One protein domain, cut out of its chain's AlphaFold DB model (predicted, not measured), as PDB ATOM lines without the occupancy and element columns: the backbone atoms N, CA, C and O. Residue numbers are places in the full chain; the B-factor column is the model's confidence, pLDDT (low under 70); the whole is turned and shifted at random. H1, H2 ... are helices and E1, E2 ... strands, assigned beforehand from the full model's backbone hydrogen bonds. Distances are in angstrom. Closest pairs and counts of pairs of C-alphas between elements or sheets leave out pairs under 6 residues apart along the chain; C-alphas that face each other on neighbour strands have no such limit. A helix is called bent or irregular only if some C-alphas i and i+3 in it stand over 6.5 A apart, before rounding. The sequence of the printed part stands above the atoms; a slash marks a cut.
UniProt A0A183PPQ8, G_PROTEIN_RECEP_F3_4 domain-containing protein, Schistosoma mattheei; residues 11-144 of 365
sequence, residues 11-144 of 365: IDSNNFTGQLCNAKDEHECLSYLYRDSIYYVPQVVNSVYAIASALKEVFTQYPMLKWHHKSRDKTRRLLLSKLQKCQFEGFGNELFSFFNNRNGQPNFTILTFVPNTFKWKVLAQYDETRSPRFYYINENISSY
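Overview. This is residues 11 to 144 of the 365 residues of the protein "G_PROTEIN_RECEP_F3_4 domain-containing protein" of Schistosoma mattheei (UniProt A0A183PPQ8). Going along the printed part, you meet two lobes of a loose, flat model: one holds the long helix H2, with H3 meeting it at a slant and the small hairpin E1 E2 beside it; the other is the antiparallel sheet E3 E4 E5 with H1 beside E4. Before H1, residues 13 to 18 stick out. The 134 printed residues hold three named helices, then five named strands, class mixed. The radius of gyration of the C-alphas is 20.2 A, loose, and the spans are 64 by 44 by 22 A, flat.

Along the chain. Find C-alpha 23 at (-142.587, 33.864, 9.134), where H1, residues 23 to 32, begins and runs 15.3 A. H2, residues 38 to 61, runs 35.8 A and is irregular, but only just: C-alphas 39 and 42 are 6.9 A apart. H3, residues 69 to 83, runs 20.9 A and is irregular, with C-alphas 70 and 73 8.0 A apart. Next come E1, residues 87 to 89, and E2, 95 to 97, then E3, 107 to 114, 22.7 A, and E4, 119 to 127, 24.0 A. E5, residues 134 to 136, ends at C-alpha 136, (-124.472, 37.709, 9.256).

Arrangement. E3, E4 and E5 form a meander, each strand the antiparallel neighbour of the one before; look at N 110 and O 124, 2.8 A, and N 125 and O 135, 3.0 A. H1 is on this sheet, at the sheet's level, its height 3.0 A; the closest C-alphas of H1 and E4 are those of Ser 31 and Trp 120, 4.5 A. H2 and E3 are apart. H2 touches H3 with residues 50 to 58 alone, at a steep tilt of 58 degrees, opposite ways; the closest C-alphas are those of Ala 54 and Leu 83, 5.2 A. E1 and E2 form a hairpin, with N 96 and O 88 2.9 A apart; the closest C-alphas of H2 and E1, Ala 50 and Phe 88, are 7.7 A apart. O i to N i+4 pairs within hydrogen-bond range are 3 of 6 in H1, 18 of 20 in H2 and 9 of 11 in H3.

Size, cuts and confidence. The farthest C-alphas, those of Lys 70 and Ser 143, are 65.0 A apart. The printed part has no cut, and no link is long. Its mean pLDDT is 75.6; residues 11 to 39, 65 to 71, 92 and 138 to 144 are under 70.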
ATOM      1  N   ILE A  11    -154.924  28.420   8.245       55.44
ATOM      2  CA  ILE A  11    -155.799  29.001   9.265       55.44
ATOM      3  C   ILE A  11    -155.874  28.004  10.422       55.44
ATOM      4  O   ILE A  11    -156.343  26.881  10.234       55.44
ATOM      5  N   ASP A  12    -155.408  28.403  11.603       51.00
ATOM      6  CA  ASP A  12    -155.548  27.585  12.805       51.00
ATOM      7  C   ASP A  12    -157.024  27.554  13.223       51.00
ATOM      8  O   ASP A  12    -157.568  28.532  13.740       51.00
ATOM      9  N   SER A  13    -157.703  26.437  12.957       50.75
ATOM     10  CA  SER A  13    -159.133  26.286  13.233       50.75
ATOM     11  C   SER A  13    -159.459  26.172  14.725       50.75
ATOM     12  O   SER A  13    -160.636  26.172  15.079       50.75
ATOM     13  N   ASN A  14    -158.450  26.070  15.599       53.72
ATOM     14  CA  ASN A  14    -158.643  25.982  17.047       53.72
ATOM     15  C   ASN A  14    -158.640  27.348  17.751       53.72
ATOM     16  O   ASN A  14    -159.032  27.419  18.915       53.72
ATOM     17  N   ASN A  15    -158.259  28.431  17.061       49.44
ATOM     18  CA  ASN A  15    -158.310  29.791  17.594       49.44
ATOM     19  C   ASN A  15    -159.397  30.607  16.879       49.44
ATOM     20  O   ASN A  15    -159.371  30.792  15.664       49.44
ATOM     21  N   PHE A  16    -160.346  31.139  17.655       47.62
ATOM     22  CA  PHE A  16    -161.528  31.898  17.205       47.62
ATOM     23  C   PHE A  16    -161.226  33.197  16.416       47.62
ATOM     24  O   PHE A  16    -162.149  33.936  16.080       47.62
ATOM     25  N   THR A  17    -159.963  33.495  16.101       46.72
ATOM     26  CA  THR A  17    -159.524  34.711  15.398       46.72
ATOM     27  C   THR A  17    -159.029  34.485  13.967       46.72
ATOM     28  O   THR A  17    -158.773  35.469  13.278       46.72
ATOM     29  N   GLY A  18    -158.937  33.242  13.470       49.81
ATOM     30  CA  GLY A  18    -158.671  32.968  12.047       49.81
ATOM     31  C   GLY A  18    -157.400  33.629  11.489       49.81
ATOM     32  O   GLY A  18    -157.367  34.036  10.328       49.81
ATOM     33  N   GLN A  19    -156.371  33.800  12.322       52.75
ATOM     34  CA  GLN A  19    -155.175  34.558  11.967       52.75
ATOM     35  C   GLN A  19    -154.146  33.671  11.250       52.75
ATOM     36  O   GLN A  19    -153.867  32.551  11.674       52.75
ATOM     37  N   LEU A  20    -153.599  34.177  10.140       57.12
ATOM     38  CA  LEU A  20    -152.610  33.489   9.308       57.12
ATOM     39  C   LEU A  20    -151.231  33.528   9.988       57.12
ATOM     40  O   LEU A  20    -150.740  34.613  10.298       57.12
ATOM     41  N   CYS A  21    -150.600  32.371  10.197       57.19
ATOM     42  CA  CYS A  21    -149.249  32.318  10.758       57.19
ATOM     43  C   CYS A  21    -148.203  32.814   9.752       57.19
ATOM     44  O   CYS A  21    -148.092  32.272   8.647       57.19
ATOM     45  N   ASN A  22    -147.429  33.830  10.153       57.84
ATOM     46  CA  ASN A  22    -146.396  34.465   9.337       57.84
ATOM     47  C   ASN A  22    -144.984  34.024   9.760       57.84
ATOM     48  O   ASN A  22    -144.737  33.651  10.904       57.84
ATOM     49  N   ALA A  23    -143.998  34.188   8.867       56.81
ATOM     50  CA  ALA A  23    -142.587  33.864   9.134       56.81
ATOM     51  C   ALA A  23    -141.969  34.611  10.343       56.81
ATOM     52  O   ALA A  23    -140.937  34.204  10.871       56.81
ATOM     53  N   LYS A  24    -142.570  35.719  10.801       58.06
ATOM     54  CA  LYS A  24    -142.129  36.446  12.009       58.06
ATOM     55  C   LYS A  24    -142.534  35.739  13.305       58.06
ATOM     56  O   LYS A  24    -141.760  35.759  14.258       58.06
ATOM     57  N   ASP A  25    -143.688  35.083  13.308       59.19
ATOM     58  CA  ASP A  25    -144.214  34.355  14.468       59.19
ATOM     59  C   ASP A  25    -143.389  33.079  14.709       59.19
ATOM     60  O   ASP A  25    -143.111  32.696  15.847       59.19
ATOM     61  N   GLU A  26    -142.869  32.491  13.626       57.31
ATOM     62  CA  GLU A  26    -141.883  31.410  13.666       57.31
ATOM     63  C   GLU A  26    -140.606  31.835  14.406       57.31
ATOM     64  O   GLU A  26    -140.169  31.138  15.321       57.31
ATOM     65  N   HIS A  27    -140.045  33.012  14.093       57.41
ATOM     66  CA  HIS A  27    -138.845  33.533  14.764       57.41
ATOM     67  C   HIS A  27    -139.059  33.791  16.261       57.41
ATOM     68  O   HIS A  27    -138.133  33.627  17.059       57.41
ATOM     69  N   GLU A  28    -140.270  34.179  16.662       58.94
ATOM     70  CA  GLU A  28    -140.616  34.320  18.072       58.94
ATOM     71  C   GLU A  28    -140.721  32.952  18.761       58.94
ATOM     72  O   GLU A  28    -140.203  32.786  19.870       58.94
ATOM     73  N   CYS A  29    -141.263  31.936  18.085       59.78
ATOM     74  CA  CYS A  29    -141.262  30.557  18.572       59.78
ATOM     75  C   CYS A  29    -139.857  29.954  18.700       59.78
ATOM     76  O   CYS A  29    -139.580  29.305  19.710       59.78
ATOM     77  N   LEU A  30    -138.936  30.243  17.768       59.88
ATOM     78  CA  LEU A  30    -137.518  29.850  17.877       59.88
ATOM     79  C   LEU A  30    -136.901  30.297  19.212       59.88
ATOM     80  O   LEU A  30    -136.046  29.609  19.766       59.88
ATOM     81  N   SER A  31    -137.351  31.435  19.750       56.12
ATOM     82  CA  SER A  31    -136.812  32.006  20.984       56.12
ATOM     83  C   SER A  31    -137.189  31.223  22.250       56.12
ATOM     84  O   SER A  31    -136.434  31.269  23.221       56.12
ATOM     85  N   TYR A  32    -138.303  30.478  22.231       55.78
ATOM     86  CA  TYR A  32    -138.848  29.741  23.382       55.78
ATOM     87  C   TYR A  32    -138.570  28.230  23.355       55.78
ATOM     88  O   TYR A  32    -138.767  27.551  24.363       55.78
ATOM     89  N   LEU A  33    -138.145  27.677  22.219       59.47
ATOM     90  CA  LEU A  33    -138.126  26.230  22.012       59.47
ATOM     91  C   LEU A  33    -136.828  25.585  22.517       59.47
ATOM     92  O   LEU A  33    -135.794  25.576  21.851       59.47
ATOM     93  N   TYR A  34    -136.920  24.994  23.707       49.97
ATOM     94  CA  TYR A  34    -135.975  24.009  24.227       49.97
ATOM     95  C   TYR A  34    -136.412  22.615  23.726       49.97
ATOM     96  O   TYR A  34    -137.474  22.140  24.112       49.97
ATOM     97  N   ARG A  35    -135.588  21.967  22.886       49.66
ATOM     98  CA  ARG A  35    -135.733  20.592  22.346       49.66
ATOM     99  C   ARG A  35    -136.868  20.301  21.329       49.66
ATOM    100  O   ARG A  35    -137.988  19.951  21.675       49.66
ATOM    101  N   ASP A  36    -136.472  20.287  20.054       56.41
ATOM    102  CA  ASP A  36    -136.435  19.071  19.205       56.41
ATOM    103  C   ASP A  36    -137.638  18.547  18.380       56.41
ATOM    104  O   ASP A  36    -137.466  17.504  17.756       56.41
ATOM    105  N   SER A  37    -138.799  19.203  18.230       55.53
ATOM    106  CA  SER A  37    -139.878  18.625  17.375       55.53
ATOM    107  C   SER A  37    -140.240  19.403  16.102       55.53
ATOM    108  O   SER A  37    -140.325  18.802  15.032       55.53
ATOM    109  N   ILE A  38    -140.412  20.726  16.166       60.97
ATOM    110  CA  ILE A  38    -140.932  21.513  15.026       60.97
ATOM    111  C   ILE A  38    -139.952  21.541  13.839       60.97
ATOM    112  O   ILE A  38    -140.377  21.490  12.687       60.97
ATOM    113  N   TYR A  39    -138.640  21.515  14.100       64.88
ATOM    114  CA  TYR A  39    -137.607  21.616  13.062       64.88
ATOM    115  C   TYR A  39    -137.526  20.442  12.099       64.88
ATOM    116  O   TYR A  39    -136.805  20.581  11.122       64.88
ATOM    117  N   TYR A  40    -138.173  19.309  12.389       73.31
ATOM    118  CA  TYR A  40    -138.154  18.118  11.534       73.31
ATOM    119  C   TYR A  40    -139.429  17.965  10.703       73.31
ATOM    120  O   TYR A  40    -139.452  17.205   9.733       73.31
ATOM    121  N   VAL A  41    -140.501  18.668  11.080       76.62
ATOM    122  CA  VAL A  41    -141.810  18.540  10.430       76.62
ATOM    123  C   VAL A  41    -141.740  18.940   8.951       76.62
ATOM    124  O   VAL A  41    -142.158  18.125   8.124       76.62
ATOM    125  N   PRO A  42    -141.152  20.093   8.561       77.88
ATOM    126  CA  PRO A  42    -141.032  20.463   7.149       77.88
ATOM    127  C   PRO A  42    -140.268  19.427   6.314       77.88
ATOM    128  O   PRO A  42    -140.640  19.137   5.180       77.88
ATOM    129  N   GLN A  43    -139.224  18.814   6.872       82.56
ATOM    130  CA  GLN A  43    -138.368  17.844   6.190       82.56
ATOM    131  C   GLN A  43    -139.079  16.503   6.035       82.56
ATOM    132  O   GLN A  43    -138.976  15.884   4.976       82.56
ATOM    133  N   VAL A  44    -139.837  16.063   7.046       86.12
ATOM    134  CA  VAL A  44    -140.672  14.861   6.942       86.12
ATOM    135  C   VAL A  44    -141.752  15.071   5.882       86.12
ATOM    136  O   VAL A  44    -141.893  14.228   4.996       86.12
ATOM    137  N   VAL A  45    -142.445  16.213   5.897       84.62
ATOM    138  CA  VAL A  45    -143.442  16.563   4.872       84.62
ATOM    139  C   VAL A  45    -142.798  16.557   3.484       84.62
ATOM    140  O   VAL A  45    -143.221  15.793   2.616       84.62
ATOM    141  N   ASN A  46    -141.709  17.301   3.285       87.00
ATOM    142  CA  ASN A  46    -141.006  17.359   2.003       87.00
ATOM    143  C   ASN A  46    -140.505  15.976   1.546       87.00
ATOM    144  O   ASN A  46    -140.541  15.680   0.354       87.00
ATOM    145  N   SER A  47    -140.111  15.083   2.462       88.44
ATOM    146  CA  SER A  47    -139.700  13.716   2.106       88.44
ATOM    147  C   SER A  47    -140.847  12.886   1.516       88.44
ATOM    148  O   SER A  47    -140.663  12.196   0.509       88.44
ATOM    149  N   VAL A  48    -142.053  13.002   2.084       91.56
ATOM    150  CA  VAL A  48    -143.256  12.324   1.586       91.56
ATOM    151  C   VAL A  48    -143.669  12.913   0.238       91.56
ATOM    152  O   VAL A  48    -143.933  12.158  -0.701       91.56
ATOM    153  N   TYR A  49    -143.647  14.244   0.103       90.31
ATOM    154  CA  TYR A  49    -143.944  14.929  -1.160       90.31
ATOM    155  C   TYR A  49    -142.953  14.569  -2.272       90.31
ATOM    156  O   TYR A  49    -143.378  14.318  -3.400       90.31
ATOM    157  N   ALA A  50    -141.657  14.453  -1.970       91.06
ATOM    158  CA  ALA A  50    -140.645  14.059  -2.948       91.06
ATOM    159  C   ALA A  50    -140.924  12.663  -3.524       91.06
ATOM    160  O   ALA A  50    -140.916  12.471  -4.744       91.06
ATOM    161  N   ILE A  51    -141.236  11.694  -2.655       91.38
ATOM    162  CA  ILE A  51    -141.585  10.330  -3.071       91.38
ATOM    163  C   ILE A  51    -142.893  10.334  -3.870       91.38
ATOM    164  O   ILE A  51    -142.958   9.729  -4.942       91.38
ATOM    165  N   ALA A  52    -143.923  11.033  -3.387       91.69
ATOM    166  CA  ALA A  52    -145.219  11.118  -4.054       91.69
ATOM    167  C   ALA A  52    -145.112  11.761  -5.446       91.69
ATOM    168  O   ALA A  52    -145.675  11.235  -6.407       91.69
ATOM    169  N   SER A  53    -144.344  12.847  -5.582       91.62
ATOM    170  CA  SER A  53    -144.105  13.532  -6.856       91.62
ATOM    171  C   SER A  53    -143.377  12.628  -7.849       91.62
ATOM    172  O   SER A  53    -143.809  12.482  -8.994       91.62
ATOM    173  N   ALA A  54    -142.321  11.942  -7.402       90.75
ATOM    174  CA  ALA A  54    -141.581  11.015  -8.252       90.75
ATOM    175  C   ALA A  54    -142.454   9.827  -8.704       90.75
ATOM    176  O   ALA A  54    -142.429   9.453  -9.878       90.75
ATOM    177  N   LEU A  55    -143.275   9.261  -7.810       89.56
ATOM    178  CA  LEU A  55    -144.226   8.196  -8.155       89.56
ATOM    179  C   LEU A  55    -145.295   8.681  -9.140       89.56
ATOM    180  O   LEU A  55    -145.593   7.978 -10.107       89.56
ATOM    181  N   LYS A  56    -145.845   9.883  -8.926       90.19
ATOM    182  CA  LYS A  56    -146.831  10.500  -9.821       90.19
ATOM    183  C   LYS A  56    -146.271  10.635 -11.232       90.19
ATOM    184  O   LYS A  56    -146.936  10.221 -12.179       90.19
ATOM    185  N   GLU A  57    -145.049  11.142 -11.386       89.44
ATOM    186  CA  GLU A  57    -144.399  11.242 -12.697       89.44
ATOM    187  C   GLU A  57    -144.209   9.877 -13.365       89.44
ATOM    188  O   GLU A  57    -144.539   9.714 -14.541       89.44
ATOM    189  N   VAL A  58    -143.717   8.880 -12.620       87.69
ATOM    190  CA  VAL A  58    -143.490   7.530 -13.157       87.69
ATOM    191  C   VAL A  58    -144.796   6.899 -13.641       87.69
ATOM    192  O   VAL A  58    -144.832   6.364 -14.749       87.69
ATOM    193  N   PHE A  59    -145.873   6.974 -12.856       85.56
ATOM    194  CA  PHE A  59    -147.155   6.363 -13.223       85.56
ATOM    195  C   PHE A  59    -147.947   7.162 -14.259       85.56
ATOM    196  O   PHE A  59    -148.710   6.563 -15.012       85.56
ATOM    197  N   THR A  60    -147.741   8.479 -14.346       87.12
ATOM    198  CA  THR A  60    -148.326   9.299 -15.421       87.12
ATOM    199  C   THR A  60    -147.661   8.977 -16.757       87.12
ATOM    200  O   THR A  60    -148.340   8.811 -17.766       87.12
ATOM    201  N   GLN A  61    -146.333   8.833 -16.765       84.94
ATOM    202  CA  GLN A  61    -145.576   8.539 -17.980       84.94
ATOM    203  C   GLN A  61    -145.694   7.065 -18.410       84.94
ATOM    204  O   GLN A  61    -145.624   6.760 -19.599       84.94
ATOM    205  N   TYR A  62    -145.890   6.146 -17.458       82.44
ATOM    206  CA  TYR A  62    -145.999   4.706 -17.710       82.44
ATOM    207  C   TYR A  62    -147.187   4.083 -16.950       82.44
ATOM    208  O   TYR A  62    -146.994   3.358 -15.970       82.44
ATOM    209  N   PRO A  63    -148.432   4.292 -17.413       76.25
ATOM    210  CA  PRO A  63    -149.635   3.818 -16.718       76.25
ATOM    211  C   PRO A  63    -149.753   2.284 -16.650       76.25
ATOM    212  O   PRO A  63    -150.386   1.755 -15.739       76.25
ATOM    213  N   MET A  64    -149.101   1.558 -17.567       70.62
ATOM    214  CA  MET A  64    -149.068   0.084 -17.610       70.62
ATOM    215  C   MET A  64    -148.125  -0.539 -16.567       70.62
ATOM    216  O   MET A  64    -148.093  -1.756 -16.399       70.62
ATOM    217  N   LEU A  65    -147.328   0.276 -15.868       69.88
ATOM    218  CA  LEU A  65    -146.310  -0.179 -14.919       69.88
ATOM    219  C   LEU A  65    -146.850  -0.400 -13.493       69.88
ATOM    220  O   LEU A  65    -146.051  -0.562 -12.568       69.88
ATOM    221  N   LYS A  66    -148.179  -0.410 -13.304       63.25
ATOM    222  CA  LYS A  66    -148.848  -0.616 -12.007       63.25
ATOM    223  C   LYS A  66    -148.368  -1.918 -11.347       63.25
ATOM    224  O   LYS A  66    -148.769  -3.005 -11.741       63.25
ATOM    225  N   TRP A  67    -147.465  -1.765 -10.377       63.03
ATOM    226  CA  TRP A  67    -146.988  -2.734  -9.378       63.03
ATOM    227  C   TRP A  67    -146.949  -4.216  -9.797       63.03
ATOM    228  O   TRP A  67    -147.387  -5.096  -9.063       63.03
ATOM    229  N   HIS A  68    -146.368  -4.516 -10.962       65.19
ATOM    230  CA  HIS A  68    -146.155  -5.895 -11.404       65.19
ATOM    231  C   HIS A  68    -144.808  -6.428 -10.881       65.19
ATOM    232  O   HIS A  68    -143.762  -5.820 -11.097       65.19
ATOM    233  N   HIS A  69    -144.793  -7.607 -10.249       60.41
ATOM    234  CA  HIS A  69    -143.577  -8.188  -9.647       60.41
ATOM    235  C   HIS A  69    -142.392  -8.325 -10.634       60.41
ATOM    236  O   HIS A  69    -141.237  -8.158 -10.248       60.41
ATOM    237  N   LYS A  70    -142.667  -8.556 -11.930       65.75
ATOM    238  CA  LYS A  70    -141.648  -8.674 -12.994       65.75
ATOM    239  C   LYS A  70    -141.019  -7.338 -13.429       65.75
ATOM    240  O   LYS A  70    -139.971  -7.362 -14.064       65.75
ATOM    241  N   SER A  71    -141.611  -6.182 -13.108       68.44
ATOM    242  CA  SER A  71    -141.105  -4.863 -13.532       68.44
ATOM    243  C   SER A  71    -140.332  -4.102 -12.447       68.44
ATOM    244  O   SER A  71    -139.816  -3.020 -12.727       68.44
ATOM    245  N   ARG A  72    -140.178  -4.673 -11.242       74.75
ATOM    246  CA  ARG A  72    -139.628  -4.012 -10.041       74.75
ATOM    247  C   ARG A  72    -138.299  -3.282 -10.266       74.75
ATOM    248  O   ARG A  72    -138.158  -2.135  -9.851       74.75
ATOM    249  N   ASP A  73    -137.340  -3.902 -10.956       81.62
ATOM    250  CA  ASP A  73    -136.025  -3.286 -11.194       81.62
ATOM    251  C   ASP A  73    -136.074  -2.119 -12.175       81.62
ATOM    252  O   ASP A  73    -135.337  -1.142 -12.021       81.62
ATOM    253  N   LYS A  74    -136.956  -2.209 -13.175       81.88
ATOM    254  CA  LYS A  74    -137.192  -1.131 -14.133       81.88
ATOM    255  C   LYS A  74    -137.878   0.030 -13.413       81.88
ATOM    256  O   LYS A  74    -137.353   1.138 -13.447       81.88
ATOM    257  N   THR A  75    -138.946  -0.235 -12.657       82.50
ATOM    258  CA  THR A  75    -139.645   0.769 -11.838       82.50
ATOM    259  C   THR A  75    -138.698   1.474 -10.874       82.50
ATOM    260  O   THR A  75    -138.707   2.696 -10.804       82.50
ATOM    261  N   ARG A  76    -137.817   0.735 -10.185       84.69
ATOM    262  CA  ARG A  76    -136.842   1.304  -9.243       84.69
ATOM    263  C   ARG A  76    -135.866   2.272  -9.914       84.69
ATOM    264  O   ARG A  76    -135.599   3.336  -9.367       84.69
ATOM    265  N   ARG A  77    -135.321   1.919 -11.086       87.69
ATOM    266  CA  ARG A  77    -134.384   2.794 -11.821       87.69
ATOM    267  C   ARG A  77    -135.069   4.053 -12.342       87.69
ATOM    268  O   ARG A  77    -134.485   5.127 -12.250       87.69
ATOM    269  N   LEU A  78    -136.294   3.919 -12.858       87.81
ATOM    270  CA  LEU A  78    -137.091   5.069 -13.283       87.81
ATOM    271  C   LEU A  78    -137.472   5.960 -12.096       87.81
ATOM    272  O   LEU A  78    -137.345   7.173 -12.183       87.81
ATOM    273  N   LEU A  79    -137.881   5.373 -10.972       89.06
ATOM    274  CA  LEU A  79    -138.206   6.131  -9.769       89.06
ATOM    275  C   LEU A  79    -136.992   6.908  -9.261       89.06
ATOM    276  O   LEU A  79    -137.117   8.087  -8.962       89.06
ATOM    277  N   LEU A  80    -135.812   6.281  -9.224       90.44
ATOM    278  CA  LEU A  80    -134.580   6.958  -8.828       90.44
ATOM    279  C   LEU A  80    -134.240   8.123  -9.767       90.44
ATOM    280  O   LEU A  80    -133.899   9.199  -9.287       90.44
ATOM    281  N   SER A  81    -134.352   7.940 -11.088       90.00
ATOM    282  CA  SER A  81    -134.033   9.009 -12.042       90.00
ATOM    283  C   SER A  81    -134.997  10.193 -11.957       90.00
ATOM    284  O   SER A  81    -134.580  11.328 -12.194       90.00
ATOM    285  N   LYS A  82    -136.263   9.943 -11.589       90.81
ATOM    286  CA  LYS A  82    -137.257  10.987 -11.310       90.81
ATOM    287  C   LYS A  82    -137.036  11.659  -9.959       90.81
ATOM    288  O   LYS A  82    -137.035  12.882  -9.893       90.81
ATOM    289  N   LEU A  83    -136.755  10.887  -8.910       91.06
ATOM    290  CA  LEU A  83    -136.482  11.410  -7.570       91.06
ATOM    291  C   LEU A  83    -135.260  12.341  -7.561       91.06
ATOM    292  O   LEU A  83    -135.297  13.398  -6.949       91.06
ATOM    293  N   GLN A  84    -134.200  12.001  -8.301       90.00
ATOM    294  CA  GLN A  84    -132.987  12.826  -8.403       90.00
ATOM    295  C   GLN A  84    -133.213  14.213  -9.023       90.00
ATOM    296  O   GLN A  84    -132.378  15.092  -8.836       90.00
ATOM    297  N   LYS A  85    -134.302  14.399  -9.778       88.56
ATOM    298  CA  LYS A  85    -134.635  15.643 -10.487       88.56
ATOM    299  C   LYS A  85    -135.944  16.266  -9.997       88.56
ATOM    300  O   LYS A  85    -136.478  17.139 -10.675       88.56
ATOM    301  N   CYS A  86    -136.493  15.795  -8.875       88.19
ATOM    302  CA  CYS A  86    -137.771  16.300  -8.401       88.19
ATOM    303  C   CYS A  86    -137.631  17.746  -7.918       88.19
ATOM    304  O   CYS A  86    -136.687  18.094  -7.204       88.19
ATOM    305  N   GLN A  87    -138.610  18.561  -8.291       89.62
ATOM    306  CA  GLN A  87    -138.730  19.945  -7.876       89.62
ATOM    307  C   GLN A  87    -140.209  20.225  -7.626       89.62
ATOM    308  O   GLN A  87    -141.042  19.961  -8.491       89.62
ATOM    309  N   PHE A  88    -140.538  20.693  -6.428       89.12
ATOM    310  CA  PHE A  88    -141.914  20.978  -6.026       89.12
ATOM    311  C   PHE A  88    -141.939  22.084  -4.972       89.12
ATOM    312  O   PHE A  88    -140.939  22.331  -4.297       89.12
ATOM    313  N   GLU A  89    -143.084  22.742  -4.838       86.06
ATOM    314  CA  GLU A  89    -143.355  23.646  -3.722       86.06
ATOM    315  C   GLU A  89    -143.700  22.801  -2.497       86.06
ATOM    316  O   GLU A  89    -144.662  22.027  -2.500       86.06
ATOM    317  N   GLY A  90    -142.827  22.863  -1.498       75.81
ATOM    318  CA  GLY A  90    -142.929  22.092  -0.272       75.81
ATOM    319  C   GLY A  90    -143.657  22.844   0.836       75.81
ATOM    320  O   GLY A  90    -144.414  23.791   0.615       75.81
ATOM    321  N   PHE A  91    -143.396  22.411   2.066       71.38
ATOM    322  CA  PHE A  91    -143.853  23.091   3.272       71.38
ATOM    323  C   PHE A  91    -143.464  24.584   3.245       71.38
ATOM    324  O   PHE A  91    -142.317  24.911   2.958       71.38
ATOM    325  N   GLY A  92    -144.410  25.488   3.532       68.94
ATOM    326  CA  GLY A  92    -144.161  26.937   3.541       68.94
ATOM    327  C   GLY A  92    -144.087  27.610   2.162       68.94
ATOM    328  O   GLY A  92    -143.657  28.756   2.085       68.94
ATOM    329  N   ASN A  93    -144.520  26.937   1.086       73.69
ATOM    330  CA  ASN A  93    -144.418  27.401  -0.311       73.69
ATOM    331  C   ASN A  93    -142.968  27.635  -0.777       73.69
ATOM    332  O   ASN A  93    -142.713  28.399  -1.708       73.69
ATOM    333  N   GLU A  94    -142.006  26.972  -0.136       78.12
ATOM    334  CA  GLU A  94    -140.608  27.025  -0.540       78.12
ATOM    335  C   GLU A  94    -140.310  25.992  -1.627       78.12
ATOM    336  O   GLU A  94    -140.802  24.860  -1.611       78.12
ATOM    337  N   LEU A  95    -139.465  26.378  -2.580       84.56
ATOM    338  CA  LEU A  95    -139.071  25.508  -3.677       84.56
ATOM    339  C   LEU A  95    -138.042  24.471  -3.204       84.56
ATOM    340  O   LEU A  95    -136.868  24.787  -2.992       84.56
ATOM    341  N   PHE A  96    -138.461  23.211  -3.109       87.50
ATOM    342  CA  PHE A  96    -137.587  22.109  -2.728       87.50
ATOM    343  C   PHE A  96    -136.913  21.469  -3.947       87.50
ATOM    344  O   PHE A  96    -137.559  21.161  -4.950       87.50
ATOM    345  N   SER A  97    -135.611  21.203  -3.828       88.50
ATOM    346  CA  SER A  97    -134.828  20.411  -4.782       88.50
ATOM    347  C   SER A  97    -133.658  19.713  -4.084       88.50
ATOM    348  O   SER A  97    -133.182  20.162  -3.040       88.50
ATOM    349  N   PHE A  98    -133.167  18.610  -4.653       88.69
ATOM    350  CA  PHE A  98    -131.984  17.934  -4.121       88.69
ATOM    351  C   PHE A  98    -130.689  18.632  -4.558       88.69
ATOM    352  O   PHE A  98    -130.405  18.771  -5.749       88.69
ATOM    353  N   PHE A  99    -129.841  18.978  -3.594       85.38
ATOM    354  CA  PHE A  99    -128.469  19.409  -3.822       85.38
ATOM    355  C   PHE A  99    -127.605  18.234  -4.299       85.38
ATOM    356  O   PHE A  99    -127.641  17.130  -3.737       85.38
ATOM    357  N   ASN A 100    -126.823  18.449  -5.361       84.88
ATOM    358  CA  ASN A 100    -126.004  17.415  -6.009       84.88
ATOM    359  C   ASN A 100    -126.777  16.110  -6.307       84.88
ATOM    360  O   ASN A 100    -126.216  15.012  -6.227       84.88
ATOM    361  N   ASN A 101    -128.071  16.228  -6.631       82.50
ATOM    362  CA  ASN A 101    -128.985  15.127  -6.963       82.50
ATOM    363  C   ASN A 101    -129.143  14.061  -5.858       82.50
ATOM    364  O   ASN A 101    -129.552  12.935  -6.155       82.50
ATOM    365  N   ARG A 102    -128.763  14.352  -4.604       81.06
ATOM    366  CA  ARG A 102    -128.799  13.369  -3.500       81.06
ATOM    367  C   ARG A 102    -129.131  13.958  -2.136       81.06
ATOM    368  O   ARG A 102    -129.844  13.317  -1.373       81.06
ATOM    369  N   ASN A 103    -128.595  15.130  -1.819       84.12
ATOM    370  CA  ASN A 103    -128.696  15.713  -0.485       84.12
ATOM    371  C   ASN A 103    -129.823  16.747  -0.441       84.12
ATOM    372  O   ASN A 103    -130.162  17.328  -1.467       84.12
ATOM    373  N   GLY A 104    -130.393  17.002   0.736       80.88
ATOM    374  CA  GLY A 104    -131.223  18.195   0.928       80.88
ATOM    375  C   GLY A 104    -130.406  19.473   0.708       80.88
ATOM    376  O   GLY A 104    -129.172  19.430   0.713       80.88
ATOM    377  N   GLN A 105    -131.084  20.600   0.502       82.94
ATOM    378  CA  GLN A 105    -130.410  21.893   0.380       82.94
ATOM    379  C   GLN A 105    -129.606  22.189   1.665       82.94
ATOM    380  O   GLN A 105    -130.168  22.104   2.759       82.94
ATOM    381  N   PRO A 106    -128.298  22.486   1.562       83.31
ATOM    382  CA  PRO A 106    -127.404  22.722   2.698       83.31
ATOM    383  C   PRO A 106    -127.570  24.145   3.254       83.31
ATOM    384  O   PRO A 106    -126.628  24.941   3.277       83.31
ATOM    385  N   ASN A 107    -128.789  24.450   3.696       85.12
ATOM    386  CA  ASN A 107    -129.165  25.739   4.255       85.12
ATOM    387  C   ASN A 107    -129.238  25.606   5.775       85.12
ATOM    388  O   ASN A 107    -129.994  24.785   6.296       85.12
ATOM    389  N   PHE A 108    -128.451  26.406   6.490       85.31
ATOM    390  CA  PHE A 108    -128.388  26.361   7.948       85.31
ATOM    391  C   PHE A 108    -128.631  27.739   8.547       85.31
ATOM    392  O   PHE A 108    -128.045  28.738   8.129       85.31
ATOM    393  N   THR A 109    -129.453  27.765   9.591       83.19
ATOM    394  CA  THR A 109    -129.654  28.939  10.435       83.19
ATOM    395  C   THR A 109    -128.790  28.793  11.679       83.19
ATOM    396  O   THR A 109    -128.901  27.817  12.418       83.19
ATOM    397  N   ILE A 110    -127.911  29.761  11.911       84.75
ATOM    398  CA  ILE A 110    -126.991  29.771  13.046       84.75
ATOM    399  C   ILE A 110    -127.627  30.596  14.153       84.75
ATOM    400  O   ILE A 110    -127.947  31.770  13.961       84.75
ATOM    401  N   LEU A 111    -127.804  29.973  15.313       81.38
ATOM    402  CA  LEU A 111    -128.446  30.573  16.475       81.38
ATOM    403  C   LEU A 111    -127.408  30.930  17.541       81.38
ATOM    404  O   LEU A 111    -126.408  30.235  17.710       81.38
ATOM    405  N   THR A 112    -127.672  31.998  18.289       79.94
ATOM    406  CA  THR A 112    -126.928  32.373  19.495       79.94
ATOM    407  C   THR A 112    -127.871  32.461  20.689       79.94
ATOM    408  O   THR A 112    -129.020  32.894  20.554       79.94
ATOM    409  N   PHE A 113    -127.400  32.032  21.857       79.12
ATOM    410  CA  PHE A 113    -128.164  32.100  23.096       79.12
ATOM    411  C   PHE A 113    -127.895  33.429  23.799       79.12
ATOM    412  O   PHE A 113    -126.746  33.760  24.087       79.12
ATOM    413  N   VAL A 114    -128.953  34.189  24.093       79.00
ATOM    414  CA  VAL A 114    -128.840  35.477  24.785       79.00
ATOM    415  C   VAL A 114    -129.207  35.296  26.260       79.00
ATOM    416  O   VAL A 114    -130.389  35.084  26.556       79.00
ATOM    417  N   PRO A 115    -128.241  35.418  27.194       76.31
ATOM    418  CA  PRO A 115    -128.458  35.102  28.604       76.31
ATOM    419  C   PRO A 115    -129.469  36.040  29.273       76.31
ATOM    420  O   PRO A 115    -130.353  35.562  29.972       76.31
ATOM    421  N   ASN A 116    -129.424  37.350  28.993       78.44
ATOM    422  CA  ASN A 116    -130.323  38.331  29.626       78.44
ATOM    423  C   ASN A 116    -131.811  38.052  29.381       78.44
ATOM    424  O   ASN A 116    -132.648  38.371  30.219       78.44
ATOM    425  N   THR A 117    -132.148  37.496  28.218       77.75
ATOM    426  CA  THR A 117    -133.535  37.213  27.832       77.75
ATOM    427  C   THR A 117    -133.876  35.727  27.887       77.75
ATOM    428  O   THR A 117    -135.023  35.392  27.620       77.75
ATOM    429  N   PHE A 118    -132.902  34.852  28.179       75.94
ATOM    430  CA  PHE A 118    -133.017  33.388  28.094       75.94
ATOM    431  C   PHE A 118    -133.635  32.899  26.774       75.94
ATOM    432  O   PHE A 118    -134.442  31.974  26.748       75.94
ATOM    433  N   LYS A 119    -133.269  33.554  25.668       75.81
ATOM    434  CA  LYS A 119    -133.879  33.353  24.348       75.81
ATOM    435  C   LYS A 119    -132.818  33.090  23.294       75.81
ATOM    436  O   LYS A 119    -131.754  33.715  23.310       75.81
ATOM    437  N   TRP A 120    -133.140  32.216  22.347       77.00
ATOM    438  CA  TRP A 120    -132.345  32.029  21.137       77.00
ATOM    439  C   TRP A 120    -132.642  33.134  20.126       77.00
ATOM    440  O   TRP A 120    -133.797  33.507  19.914       77.00
ATOM    441  N   LYS A 121    -131.591  33.662  19.498       77.75
ATOM    442  CA  LYS A 121    -131.689  34.626  18.399       77.75
ATOM    443  C   LYS A 121    -130.924  34.125  17.189       77.75
ATOM    444  O   LYS A 121    -129.875  33.498  17.323       77.75
ATOM    445  N   VAL A 122    -131.432  34.447  16.006       78.94
ATOM    446  CA  VAL A 122    -130.738  34.157  14.752       78.94
ATOM    447  C   VAL A 122    -129.540  35.097  14.600       78.94
ATOM    448  O   VAL A 122    -129.683  36.318  14.666       78.94
ATOM    449  N   LEU A 123    -128.358  34.513  14.411       82.44
ATOM    450  CA  LEU A 123    -127.081  35.209  14.275       82.44
ATOM    451  C   LEU A 123    -126.674  35.350  12.804       82.44
ATOM    452  O   LEU A 123    -126.308  36.432  12.340       82.44
ATOM    453  N   ALA A 124    -126.726  34.242  12.076       86.31
ATOM    454  CA  ALA A 124    -126.237  34.155  10.710       86.31
ATOM    455  C   ALA A 124    -126.976  33.066   9.934       86.31
ATOM    456  O   ALA A 124    -127.632  32.198  10.515       86.31
ATOM    457  N   GLN A 125    -126.839  33.114   8.616       87.38
ATOM    458  CA  GLN A 125    -127.311  32.079   7.710       87.38
ATOM    459  C   GLN A 125    -126.143  31.568   6.870       87.38
ATOM    460  O   GLN A 125    -125.239  32.318   6.486       87.38
ATOM    461  N   TYR A 126    -126.168  30.266   6.616       89.38
ATOM    462  CA  TYR A 126    -125.251  29.589   5.718       89.38
ATOM    463  C   TYR A 126    -126.041  28.943   4.585       89.38
ATOM    464  O   TYR A 126    -127.005  28.225   4.839       89.38
ATOM    465  N   ASP A 127    -125.597  29.169   3.355       88.25
ATOM    466  CA  ASP A 127    -126.154  28.581   2.142       88.25
ATOM    467  C   ASP A 127    -124.995  28.230   1.196       88.25
ATOM    468  O   ASP A 127    -124.251  29.103   0.741       88.25
ATOM    469  N   GLU A 128    -124.811  26.940   0.905       86.19
ATOM    470  CA  GLU A 128    -123.727  26.470   0.027       86.19
ATOM    471  C   GLU A 128    -123.899  26.926  -1.431       86.19
ATOM    472  O   GLU A 128    -122.918  26.986  -2.176       86.19
ATOM    473  N   THR A 129    -125.130  27.247  -1.841       82.31
ATOM    474  CA  THR A 129    -125.466  27.631  -3.220       82.31
ATOM    475  C   THR A 129    -125.170  29.103  -3.522       82.31
ATOM    476  O   THR A 129    -125.063  29.479  -4.691       82.31
ATOM    477  N   ARG A 130    -124.986  29.934  -2.486       80.75
ATOM    478  CA  ARG A 130    -124.717  31.375  -2.600       80.75
ATOM    479  C   ARG A 130    -123.232  31.715  -2.439       80.75
ATOM    480  O   ARG A 130    -122.438  30.955  -1.889       80.75
ATOM    481  N   SER A 131    -122.852  32.902  -2.914       83.19
ATOM    482  CA  SER A 131    -121.536  33.508  -2.678       83.19
ATOM    483  C   SER A 131    -121.733  34.966  -2.245       83.19
ATOM    484  O   SER A 131    -122.204  35.757  -3.064       83.19
ATOM    485  N   PRO A 132    -121.423  35.343  -0.990       84.44
ATOM    486  CA  PRO A 132    -120.767  34.553   0.058       84.44
ATOM    487  C   PRO A 132    -121.662  33.443   0.633       84.44
ATOM    488  O   PRO A 132    -122.868  33.616   0.780       84.44
ATOM    489  N   ARG A 133    -121.050  32.305   0.991       87.31
ATOM    490  CA  ARG A 133    -121.766  31.156   1.585       87.31
ATOM    491  C   ARG A 133    -122.287  31.428   2.990       87.31
ATOM    492  O   ARG A 133    -123.216  30.779   3.443       87.31
ATOM    493  N   PHE A 134    -121.642  32.345   3.697       87.75
ATOM    494  CA  PHE A 134    -121.961  32.711   5.065       87.75
ATOM    495  C   PHE A 134    -122.258  34.203   5.099       87.75
ATOM    496  O   PHE A 134    -121.454  34.993   4.597       87.75
ATOM    497  N   TYR A 135    -123.364  34.594   5.722       85.50
ATOM    498  CA  TYR A 135    -123.668  35.998   5.961       85.50
ATOM    499  C   TYR A 135    -124.318  36.206   7.326       85.50
ATOM    500  O   TYR A 135    -125.161  35.428   7.780       85.50
ATOM    501  N   TYR A 136    -123.898  37.279   7.991       81.62
ATOM    502  CA  TYR A 136    -124.472  37.709   9.256       81.62
ATOM    503  C   TYR A 136    -125.783  38.440   8.986       81.62
ATOM    504  O   TYR A 136    -125.836  39.329   8.141       81.62
ATOM    505  N   ILE A 137    -126.840  38.063   9.706       77.31
ATOM    506  CA  ILE A 137    -128.129  38.764   9.617       77.31
ATOM    507  C   ILE A 137    -128.069  40.057  10.438       77.31
ATOM    508  O   ILE A 137    -128.654  41.061  10.050       77.31
ATOM    509  N   ASN A 138    -127.313  40.040  11.541       67.44
ATOM    510  CA  ASN A 138    -127.016  41.204  12.369       67.44
ATOM    511  C   ASN A 138    -125.502  41.297  12.597       67.44
ATOM    512  O   ASN A 138    -124.905  40.379  13.157       67.44
ATOM    513  N   GLU A 139    -124.882  42.414  12.212       61.69
ATOM    514  CA  GLU A 139    -123.427  42.606  12.348       61.69
ATOM    515  C   GLU A 139    -122.977  42.828  13.804       61.69
ATOM    516  O   GLU A 139    -121.818  42.604  14.146       61.69
ATOM    517  N   ASN A 140    -123.888  43.224  14.701       63.28
ATOM    518  CA  ASN A 140    -123.540  43.588  16.075       63.28
ATOM    519  C   ASN A 140    -123.602  42.395  17.048       63.28
ATOM    520  O   ASN A 140    -124.359  42.393  18.022       63.28
ATOM    521  N   ILE A 141    -122.792  41.371  16.785       62.88
ATOM    522  CA  ILE A 141    -122.632  40.173  17.636       62.88
ATOM    523  C   ILE A 141    -122.165  40.561  19.047       62.88
ATOM    524  O   ILE A 141    -122.611  39.994  20.044       62.88
ATOM    525  N   SER A 142    -121.330  41.597  19.123       62.44
ATOM    526  CA  SER A 142    -120.814  42.227  20.343       62.44
ATOM    527  C   SER A 142    -121.895  42.767  21.281       62.44
ATOM    528  O   SER A 142    -121.640  42.912  22.468       62.44
ATOM    529  N   SER A 143    -123.110  43.039  20.791       62.50
ATOM    530  CA  SER A 143    -124.227  43.447  21.658       62.50
ATOM    531  C   SER A 143    -124.813  42.293  22.482       62.50
ATOM    532  O   SER A 143    -125.462  42.532  23.500       62.50
ATOM    533  N   TYR A 144    -124.581  41.045  22.062       61.81
ATOM    534  CA  TYR A 144    -125.129  39.843  22.698       61.81
ATOM    535  C   TYR A 144    -124.123  39.111  23.586       61.81
ATOM    536  O   TYR A 144    -124.528  38.331  24.447       61.81
TER     537      TYR A 144